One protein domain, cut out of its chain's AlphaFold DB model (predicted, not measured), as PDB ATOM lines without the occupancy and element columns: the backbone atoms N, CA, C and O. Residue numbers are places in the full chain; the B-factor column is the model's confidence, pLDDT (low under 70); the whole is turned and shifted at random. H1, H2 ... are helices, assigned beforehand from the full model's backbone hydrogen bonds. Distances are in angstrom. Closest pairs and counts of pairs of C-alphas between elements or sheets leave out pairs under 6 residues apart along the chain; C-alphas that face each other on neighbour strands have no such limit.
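Overview. This is residues 11 to 77 of the 77 residues of an uncharacterized protein of Enterovibrio coralii (UniProt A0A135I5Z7). Two helices lie side by side, the short H1 packed on one part of the longer H2, and a long tail without a named element, residues 54 to 77, runs away from the pair. A loop, residues 23 to 34, folds back between the helices, and they run the same way; residues 53 to 58 and 64 to 77 stick out. The printed part has 67 residues, with two named helices in the order H1, H2 and no named strand; its class is all helix, though under half of the residues, 29, are in named elements. It is loose, with a radius of gyration of the C-alphas of 15.0 A, and flat, spanning 49 by 36 by 17 A, with the tail making much of the length.

Along the chain. The printed part begins at Ile 11. H1 is residues 13 to 22, 14.3 A from first to last C-alpha, and its C-alpha 13 is at (-14.636, 10.835, -32.969). H2 is residues 35 to 53, 26.6 A long, from C-alpha 35 at (-25.547, 0.200, -35.126) to C-alpha 53 at (-17.153, 10.497, -12.039).

Arrangement. H1 and H2 touch, H2 with residues 44 to 52 alone. Their closest C-alphas, those of Leu 21 and Ala 48, are 4.9 A apart. They run the same way at a shallow tilt of 34 degrees, only just short of steep. In H1 and H2 every O i to N i+4 pair is within hydrogen-bond range.

Size, cuts and confidence. The two C-alphas farthest apart, those of Glu 24 and His 77, are 49.9 A apart. The link from H1 to H2, 12 residues, is long. Without the stretches that stand free, the body spans 36 by 20 by 18 A. The printed part has no cut and ends at His 77, the chain's last residue. Mean pLDDT of the printed part is 77.4; residues 55 to 77 are under 70.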
ATOM      1  N   ILE A  11     -19.344  14.294 -37.462       92.44
ATOM      2  CA  ILE A  11     -18.393  14.879 -36.523       92.44
ATOM      3  C   ILE A  11     -17.288  13.864 -36.257       92.44
ATOM      4  O   ILE A  11     -17.552  12.660 -36.201       92.44
ATOM      5  N   SER A  12     -16.047  14.330 -36.098       95.38
ATOM      6  CA  SER A  12     -14.941  13.429 -35.780       95.38
ATOM      7  C   SER A  12     -15.119  12.803 -34.396       95.38
ATOM      8  O   SER A  12     -15.651  13.424 -33.470       95.38
ATOM      9  N   VAL A  13     -14.631  11.570 -34.245       93.50
ATOM     10  CA  VAL A  13     -14.636  10.835 -32.969       93.50
ATOM     11  C   VAL A  13     -13.931  11.629 -31.867       93.50
ATOM     12  O   VAL A  13     -14.445  11.717 -30.758       93.50
ATOM     13  N   GLU A  14     -12.806  12.268 -32.188       94.81
ATOM     14  CA  GLU A  14     -12.021  13.094 -31.261       94.81
ATOM     15  C   GLU A  14     -12.820  14.291 -30.729       94.81
ATOM     16  O   GLU A  14     -12.852  14.555 -29.525       94.81
ATOM     17  N   THR A  15     -13.524  15.001 -31.620       95.81
ATOM     18  CA  THR A  15     -14.372  16.131 -31.216       95.81
ATOM     19  C   THR A  15     -15.512  15.642 -30.330       95.81
ATOM     20  O   THR A  15     -15.824  16.258 -29.310       95.81
ATOM     21  N   LEU A  16     -16.110  14.506 -30.692       95.12
ATOM     22  CA  LEU A  16     -17.196  13.894 -29.942       95.12
ATOM     23  C   LEU A  16     -16.752  13.441 -28.539       95.12
ATOM     24  O   LEU A  16     -17.461  13.688 -27.563       95.12
ATOM     25  N   GLU A  17     -15.568  12.839 -28.412       93.94
ATOM     26  CA  GLU A  17     -14.976  12.466 -27.122       93.94
ATOM     27  C   GLU A  17     -14.750  13.699 -26.240       93.94
ATOM     28  O   GLU A  17     -15.141  13.709 -25.070       93.94
ATOM     29  N   SER A  18     -14.189  14.767 -26.813       95.06
ATOM     30  CA  SER A  18     -13.961  16.030 -26.105       95.06
ATOM     31  C   SER A  18     -15.269  16.630 -25.567       95.06
ATOM     32  O   SER A  18     -15.336  17.046 -24.409       95.06
ATOM     33  N   LEU A  19     -16.343  16.601 -26.367       95.75
ATOM     34  CA  LEU A  19     -17.679  17.051 -25.959       95.75
ATOM     35  C   LEU A  19     -18.251  16.218 -24.800       95.75
ATOM     36  O   LEU A  19     -18.833  16.777 -23.864       95.75
ATOM     37  N   PHE A  20     -18.074  14.892 -24.823       95.50
ATOM     38  CA  PHE A  20     -18.499  14.024 -23.721       95.50
ATOM     39  C   PHE A  20     -17.690  14.264 -22.439       95.50
ATOM     40  O   PHE A  20     -18.272  14.326 -21.350       95.50
ATOM     41  N   LEU A  21     -16.370  14.446 -22.552       93.81
ATOM     42  CA  LEU A  21     -15.478  14.716 -21.416       93.81
ATOM     43  C   LEU A  21     -15.784  16.053 -20.733       93.81
ATOM     44  O   LEU A  21     -15.750  16.137 -19.507       93.81
ATOM     45  N   ARG A  22     -16.146  17.085 -21.499       94.12
ATOM     46  CA  ARG A  22     -16.602  18.368 -20.934       94.12
ATOM     47  C   ARG A  22     -18.026  18.301 -20.374       94.12
ATOM     48  O   ARG A  22     -18.424  19.153 -19.587       94.12
ATOM     49  N   GLY A  23     -18.792  17.271 -20.736       93.00
ATOM     50  CA  GLY A  23     -20.188  17.116 -20.330       93.00
ATOM     51  C   GLY A  23     -21.177  17.977 -21.105       93.00
ATOM     52  O   GLY A  23     -22.317  18.120 -20.671       93.00
ATOM     53  N   GLU A  24     -20.759  18.521 -22.245       95.19
ATOM     54  CA  GLU A  24     -21.601  19.320 -23.142       95.19
ATOM     55  C   GLU A  24     -22.576  18.439 -23.939       95.19
ATOM     56  O   GLU A  24     -23.637  18.894 -24.370       95.19
ATOM     57  N   LEU A  25     -22.248  17.153 -24.092       93.62
ATOM     58  CA  LEU A  25     -23.054  16.175 -24.813       93.62
ATOM     59  C   LEU A  25     -23.279  14.907 -23.981       93.62
ATOM     60  O   LEU A  25     -22.505  14.574 -23.088       93.62
ATOM     61  N   CYS A  26     -24.351  14.177 -24.290       93.25
ATOM     62  CA  CYS A  26     -24.633  12.851 -23.741       93.25
ATOM     63  C   CYS A  26     -25.179  11.954 -24.854       93.25
ATOM     64  O   CYS A  26     -26.011  12.402 -25.649       93.25
ATOM     65  N   ALA A  27     -24.757  10.686 -24.887       94.31
ATOM     66  CA  ALA A  27     -25.214   9.716 -25.883       94.31
ATOM     67  C   ALA A  27     -26.748   9.577 -25.925       94.31
ATOM     68  O   ALA A  27     -27.308   9.358 -26.993       94.31
ATOM     69  N   ALA A  28     -27.444   9.783 -24.799       93.00
ATOM     70  CA  ALA A  28     -28.907   9.734 -24.725       93.00
ATOM     71  C   ALA A  28     -29.618  10.803 -25.581       93.00
ATOM     72  O   ALA A  28     -30.798  10.655 -25.890       93.00
ATOM     73  N   LYS A  29     -28.918  11.880 -25.963       91.50
ATOM     74  CA  LYS A  29     -29.460  12.959 -26.807       91.50
ATOM     75  C   LYS A  29     -29.189  12.753 -28.301       91.50
ATOM     76  O   LYS A  29     -29.674  13.536 -29.115       91.50
ATOM     77  N   LEU A  30     -28.430  11.723 -28.674       91.88
ATOM     78  CA  LEU A  30     -28.031  11.468 -30.055       91.88
ATOM     79  C   LEU A  30     -28.921  10.409 -30.706       91.88
ATOM     80  O   LEU A  30     -29.218   9.372 -30.118       91.88
ATOM     81  N   ASN A  31     -29.309  10.656 -31.957       92.38
ATOM     82  CA  ASN A  31     -29.926   9.640 -32.808       92.38
ATOM     83  C   ASN A  31     -28.852   9.127 -33.766       92.38
ATOM     84  O   ASN A  31     -28.447   9.843 -34.676       92.38
ATOM     85  N   CYS A  32     -28.374   7.910 -33.528       92.69
ATOM     86  CA  CYS A  32     -27.342   7.293 -34.355       92.69
ATOM     87  C   CYS A  32     -27.977   6.668 -35.601       92.69
ATOM     88  O   CYS A  32     -29.022   6.022 -35.497       92.69
ATOM     89  N   LEU A  33     -27.356   6.860 -36.768       90.81
ATOM     90  CA  LEU A  33     -27.906   6.415 -38.057       90.81
ATOM     91  C   LEU A  33     -27.779   4.902 -38.268       90.81
ATOM     92  O   LEU A  33     -28.553   4.317 -39.021       90.81
ATOM     93  N   ASN A  34     -26.810   4.266 -37.611       93.00
ATOM     94  CA  ASN A  34     -26.558   2.833 -37.723       93.00
ATOM     95  C   ASN A  34     -26.055   2.242 -36.392       93.00
ATOM     96  O   ASN A  34     -25.776   2.959 -35.426       93.00
ATOM     97  N   ALA A  35     -25.967   0.912 -36.331       94.75
ATOM     98  CA  ALA A  35     -25.547   0.200 -35.126       94.75
ATOM     99  C   ALA A  35     -24.083   0.480 -34.745       94.75
ATOM    100  O   ALA A  35     -23.771   0.591 -33.561       94.75
ATOM    101  N   GLU A  36     -23.206   0.644 -35.736       94.56
ATOM    102  CA  GLU A  36     -21.782   0.926 -35.535       94.56
ATOM    103  C   GLU A  36     -21.567   2.281 -34.846       94.56
ATOM    104  O   GLU A  36     -20.979   2.349 -33.766       94.56
ATOM    105  N   SER A  37     -22.139   3.352 -35.402       93.88
ATOM    106  CA  SER A  37     -22.108   4.695 -34.809       93.88
ATOM    107  C   SER A  37     -22.719   4.710 -33.409       93.88
ATOM    108  O   SER A  37     -22.155   5.326 -32.508       93.88
ATOM    109  N   LYS A  38     -23.815   3.971 -33.182       95.25
ATOM    110  CA  LYS A  38     -24.417   3.825 -31.848       95.25
ATOM    111  C   LYS A  38     -23.444   3.216 -30.843       95.25
ATOM    112  O   LYS A  38     -23.318   3.741 -29.738       95.25
ATOM    113  N   HIS A  39     -22.765   2.137 -31.218       95.69
ATOM    114  CA  HIS A  39     -21.804   1.465 -30.349       95.69
ATOM    115  C   HIS A  39     -20.617   2.377 -30.002       95.69
ATOM    116  O   HIS A  39     -20.250   2.499 -28.830       95.69
ATOM    117  N   ILE A  40     -20.061   3.071 -30.999       95.06
ATOM    118  CA  ILE A  40     -18.963   4.032 -30.812       95.06
ATOM    119  C   ILE A  40     -19.395   5.157 -29.863       95.06
ATOM    120  O   ILE A  40     -18.748   5.394 -28.845       95.06
ATOM    121  N   VAL A  41     -20.532   5.802 -30.140       95.94
ATOM    122  CA  VAL A  41     -21.095   6.896 -29.329       95.94
ATOM    123  C   VAL A  41     -21.314   6.474 -27.873       95.94
ATOM    124  O   VAL A  41     -20.959   7.213 -26.952       95.94
ATOM    125  N   GLN A  42     -21.890   5.291 -27.645       95.81
ATOM    126  CA  GLN A  42     -22.130   4.767 -26.299       95.81
ATOM    127  C   GLN A  42     -20.822   4.495 -25.553       95.81
ATOM    128  O   GLN A  42     -20.695   4.885 -24.393       95.81
ATOM    129  N   THR A  43     -19.844   3.887 -26.228       95.44
ATOM    130  CA  THR A  43     -18.528   3.577 -25.654       95.44
ATOM    131  C   THR A  43     -17.801   4.852 -25.229       95.44
ATOM    132  O   THR A  43     -17.350   4.952 -24.089       95.44
ATOM    133  N   LEU A  44     -17.759   5.865 -26.103       95.69
ATOM    134  CA  LEU A  44     -17.129   7.156 -25.810       95.69
ATOM    135  C   LEU A  44     -17.807   7.866 -24.636       95.69
ATOM    136  O   LEU A  44     -17.132   8.365 -23.738       95.69
ATOM    137  N   CYS A  45     -19.142   7.882 -24.612       95.88
ATOM    138  CA  CYS A  45     -19.893   8.514 -23.533       95.88
ATOM    139  C   CYS A  45     -19.644   7.818 -22.188       95.88
ATOM    140  O   CYS A  45     -19.407   8.500 -21.195       95.88
ATOM    141  N   LEU A  46     -19.665   6.480 -22.142       95.00
ATOM    142  CA  LEU A  46     -19.395   5.719 -20.918       95.00
ATOM    143  C   LEU A  46     -17.964   5.933 -20.424       95.00
ATOM    144  O   LEU A  46     -17.760   6.170 -19.235       95.00
ATOM    145  N   HIS A  47     -16.986   5.912 -21.331       93.62
ATOM    146  CA  HIS A  47     -15.588   6.168 -21.003       93.62
ATOM    147  C   HIS A  47     -15.385   7.575 -20.432       93.62
ATOM    148  O   HIS A  47     -14.740   7.740 -19.396       93.62
ATOM    149  N   ALA A  48     -15.986   8.588 -21.059       92.94
ATOM    150  CA  ALA A  48     -15.941   9.956 -20.568       92.94
ATOM    151  C   ALA A  48     -16.629  10.098 -19.200       92.94
ATOM    152  O   ALA A  48     -16.093  10.754 -18.311       92.94
ATOM    153  N   CYS A  49     -17.781   9.455 -18.993       91.44
ATOM    154  CA  CYS A  49     -18.454   9.434 -17.696       91.44
ATOM    155  C   CYS A  49     -17.583   8.779 -16.617       91.44
ATOM    156  O   CYS A  49     -17.400   9.369 -15.555       91.44
ATOM    157  N   ALA A  50     -16.988   7.617 -16.892       91.31
ATOM    158  CA  ALA A  50     -16.076   6.959 -15.959       91.31
ATOM    159  C   ALA A  50     -14.880   7.863 -15.618       91.31
ATOM    160  O   ALA A  50     -14.582   8.080 -14.449       91.31
ATOM    161  N   LYS A  51     -14.256   8.496 -16.617       88.88
ATOM    162  CA  LYS A  51     -13.152   9.443 -16.396       88.88
ATOM    163  C   LYS A  51     -13.528  10.671 -15.569       88.88
ATOM    164  O   LYS A  51     -12.636  11.256 -14.970       88.88
ATOM    165  N   ARG A  52     -14.794  11.096 -15.573       86.81
ATOM    166  CA  ARG A  52     -15.262  12.286 -14.841       86.81
ATOM    167  C   ARG A  52     -15.757  11.972 -13.436       86.81
ATOM    168  O   ARG A  52     -15.572  12.785 -12.542       86.81
ATOM    169  N   PHE A  53     -16.431  10.836 -13.267       83.50
ATOM    170  CA  PHE A  53     -17.153  10.497 -12.039       83.50
ATOM    171  C   PHE A  53     -16.505   9.359 -11.249       83.50
ATOM    172  O   PHE A  53     -16.706   9.270 -10.043       83.50
ATOM    173  N   CYS A  54     -15.727   8.501 -11.906       77.50
ATOM    174  CA  CYS A  54     -15.012   7.388 -11.283       77.50
ATOM    175  C   CYS A  54     -13.522   7.703 -11.105       77.50
ATOM    176  O   CYS A  54     -12.712   6.787 -11.167       77.50
ATOM    177  N   GLN A  55     -13.152   8.974 -10.913       63.31
ATOM    178  CA  GLN A  55     -11.830   9.330 -10.394       63.31
ATOM    179  C   GLN A  55     -11.905   9.262  -8.861       63.31
ATOM    180  O   GLN A  55     -12.366  10.227  -8.251       63.31
ATOM    181  N   PRO A  56     -11.491   8.164  -8.205       55.75
ATOM    182  CA  PRO A  56     -10.809   8.314  -6.943       55.75
ATOM    183  C   PRO A  56      -9.487   9.014  -7.276       55.75
ATOM    184  O   PRO A  56      -8.843   8.711  -8.286       55.75
ATOM    185  N   GLU A  57      -9.054   9.952  -6.452       52.59
ATOM    186  CA  GLU A  57      -7.616  10.080  -6.240       52.59
ATOM    187  C   GLU A  57      -7.040   8.647  -6.106       52.59
ATOM    188  O   GLU A  57      -7.414   7.939  -5.182       52.59
ATOM    189  N   GLU A  58      -6.269   8.179  -7.104       51.41
ATOM    190  CA  GLU A  58      -5.795   6.783  -7.319       51.41
ATOM    191  C   GLU A  58      -6.612   5.804  -8.216       51.41
ATOM    192  O   GLU A  58      -6.802   4.640  -7.873       51.41
ATOM    193  N   ALA A  59      -7.004   6.167  -9.446       49.84
ATOM    194  CA  ALA A  59      -7.374   5.175 -10.484       49.84
ATOM    195  C   ALA A  59      -6.228   4.899 -11.478       49.84
ATOM    196  O   ALA A  59      -6.326   5.157 -12.677       49.84
ATOM    197  N   ALA A  60      -5.123   4.339 -10.984       45.53
ATOM    198  CA  ALA A  60      -3.963   3.921 -11.778       45.53
ATOM    199  C   ALA A  60      -4.145   2.563 -12.491       45.53
ATOM    200  O   ALA A  60      -3.207   1.773 -12.578       45.53
ATOM    201  N   MET A  61      -5.328   2.259 -13.029       46.00
ATOM    202  CA  MET A  61      -5.500   1.033 -13.814       46.00
ATOM    203  C   MET A  61      -6.351   1.291 -15.049       46.00
ATOM    204  O   MET A  61      -7.558   1.076 -15.097       46.00
ATOM    205  N   ALA A  62      -5.654   1.809 -16.058       48.09
ATOM    206  CA  ALA A  62      -6.102   1.941 -17.427       48.09
ATOM    207  C   ALA A  62      -6.771   0.646 -17.917       48.09
ATOM    208  O   ALA A  62      -6.153  -0.420 -17.972       48.09
ATOM    209  N   LEU A  63      -8.040   0.765 -18.309       45.94
ATOM    210  CA  LEU A  63      -8.730  -0.239 -19.103       45.94
ATOM    211  C   LEU A  63      -7.952  -0.479 -20.405       45.94
ATOM    212  O   LEU A  63      -7.927   0.368 -21.296       45.94
ATOM    213  N   LYS A  64      -7.354  -1.666 -20.525       43.53
ATOM    214  CA  LYS A  64      -6.836  -2.226 -21.778       43.53
ATOM    215  C   LYS A  64      -7.996  -2.645 -22.686       43.53
ATOM    216  O   LYS A  64      -8.282  -3.830 -22.823       43.53
ATOM    217  N   ILE A  65      -8.691  -1.688 -23.290       52.78
ATOM    218  CA  ILE A  65      -9.675  -1.980 -24.344       52.78
ATOM    219  C   ILE A  65      -9.323  -1.163 -25.588       52.78
ATOM    220  O   ILE A  65     -10.083  -0.313 -26.036       52.78
ATOM    221  N   THR A  66      -8.137  -1.420 -26.142       45.38
ATOM    222  CA  THR A  66      -7.772  -0.933 -27.484       45.38
ATOM    223  C   THR A  66      -6.813  -1.857 -28.239       45.38
ATOM    224  O   THR A  66      -6.168  -1.418 -29.180       45.38
ATOM    225  N   GLU A  67      -6.740  -3.149 -27.898       45.97
ATOM    226  CA  GLU A  67      -5.930  -4.126 -28.659       45.97
ATOM    227  C   GLU A  67      -6.758  -5.141 -29.466       45.97
ATOM    228  O   GLU A  67      -6.211  -6.109 -29.975       45.97
ATOM    229  N   HIS A  68      -8.072  -4.939 -29.640       45.44
ATOM    230  CA  HIS A  68      -8.904  -5.899 -30.389       45.44
ATOM    231  C   HIS A  68      -9.459  -5.415 -31.737       45.44
ATOM    232  O   HIS A  68     -10.136  -6.193 -32.404       45.44
ATOM    233  N   PHE A  69      -9.155  -4.190 -32.191       45.38
ATOM    234  CA  PHE A  69      -9.619  -3.708 -33.509       45.38
ATOM    235  C   PHE A  69      -8.521  -3.571 -34.582       45.38
ATOM    236  O   PHE A  69      -8.813  -3.185 -35.709       45.38
ATOM    237  N   THR A  70      -7.272  -3.954 -34.298       43.38
ATOM    238  CA  THR A  70      -6.166  -3.915 -35.279       43.38
ATOM    239  C   THR A  70      -5.573  -5.289 -35.593       43.38
ATOM    240  O   THR A  70      -4.375  -5.399 -35.823       43.38
ATOM    241  N   VAL A  71      -6.389  -6.347 -35.673       45.47
ATOM    242  CA  VAL A  71      -5.967  -7.607 -36.323       45.47
ATOM    243  C   VAL A  71      -6.794  -7.840 -37.582       45.47
ATOM    244  O   VAL A  71      -7.584  -8.772 -37.681       45.47
ATOM    245  N   ARG A  72      -6.624  -6.948 -38.561       50.50
ATOM    246  CA  ARG A  72      -6.840  -7.245 -39.986       50.50
ATOM    247  C   ARG A  72      -5.878  -6.433 -40.852       50.50
ATOM    248  O   ARG A  72      -6.318  -5.698 -41.724       50.50
ATOM    249  N   LYS A  73      -4.573  -6.586 -40.627       44.09
ATOM    250  CA  LYS A  73      -3.560  -6.468 -41.685       44.09
ATOM    251  C   LYS A  73      -2.390  -7.403 -41.365       44.09
ATOM    252  O   LYS A  73      -1.803  -7.246 -40.306       44.09
ATOM    253  N   GLU A  74      -2.113  -8.316 -42.312       43.25
ATOM    254  CA  GLU A  74      -0.773  -8.846 -42.671       43.25
ATOM    255  C   GLU A  74      -0.105  -9.812 -41.647       43.25
ATOM    256  O   GLU A  74      -0.061  -9.514 -40.466       43.25
ATOM    257  N   THR A  75       0.458 -11.002 -41.930       44.25
ATOM    258  CA  THR A  75       0.760 -11.826 -43.126       44.25
ATOM    259  C   THR A  75       1.231 -13.220 -42.631       44.25
ATOM    260  O   THR A  75       1.705 -13.328 -41.500       44.25
ATOM    261  N   THR A  76       1.252 -14.222 -43.525       37.06
ATOM    262  CA  THR A  76       2.283 -15.295 -43.655       37.06
ATOM    263  C   THR A  76       1.854 -16.726 -43.309       37.06
ATOM    264  O   THR A  76       1.808 -17.108 -42.142       37.06
ATOM    265  N   HIS A  77       1.683 -17.547 -44.353       40.22
ATOM    266  CA  HIS A  77       2.499 -18.751 -44.531       40.22
ATOM    267  C   HIS A  77       2.692 -19.077 -46.015       40.22
ATOM    268  O   HIS A  77       1.793 -18.711 -46.805       40.22
TER     269      HIS A  77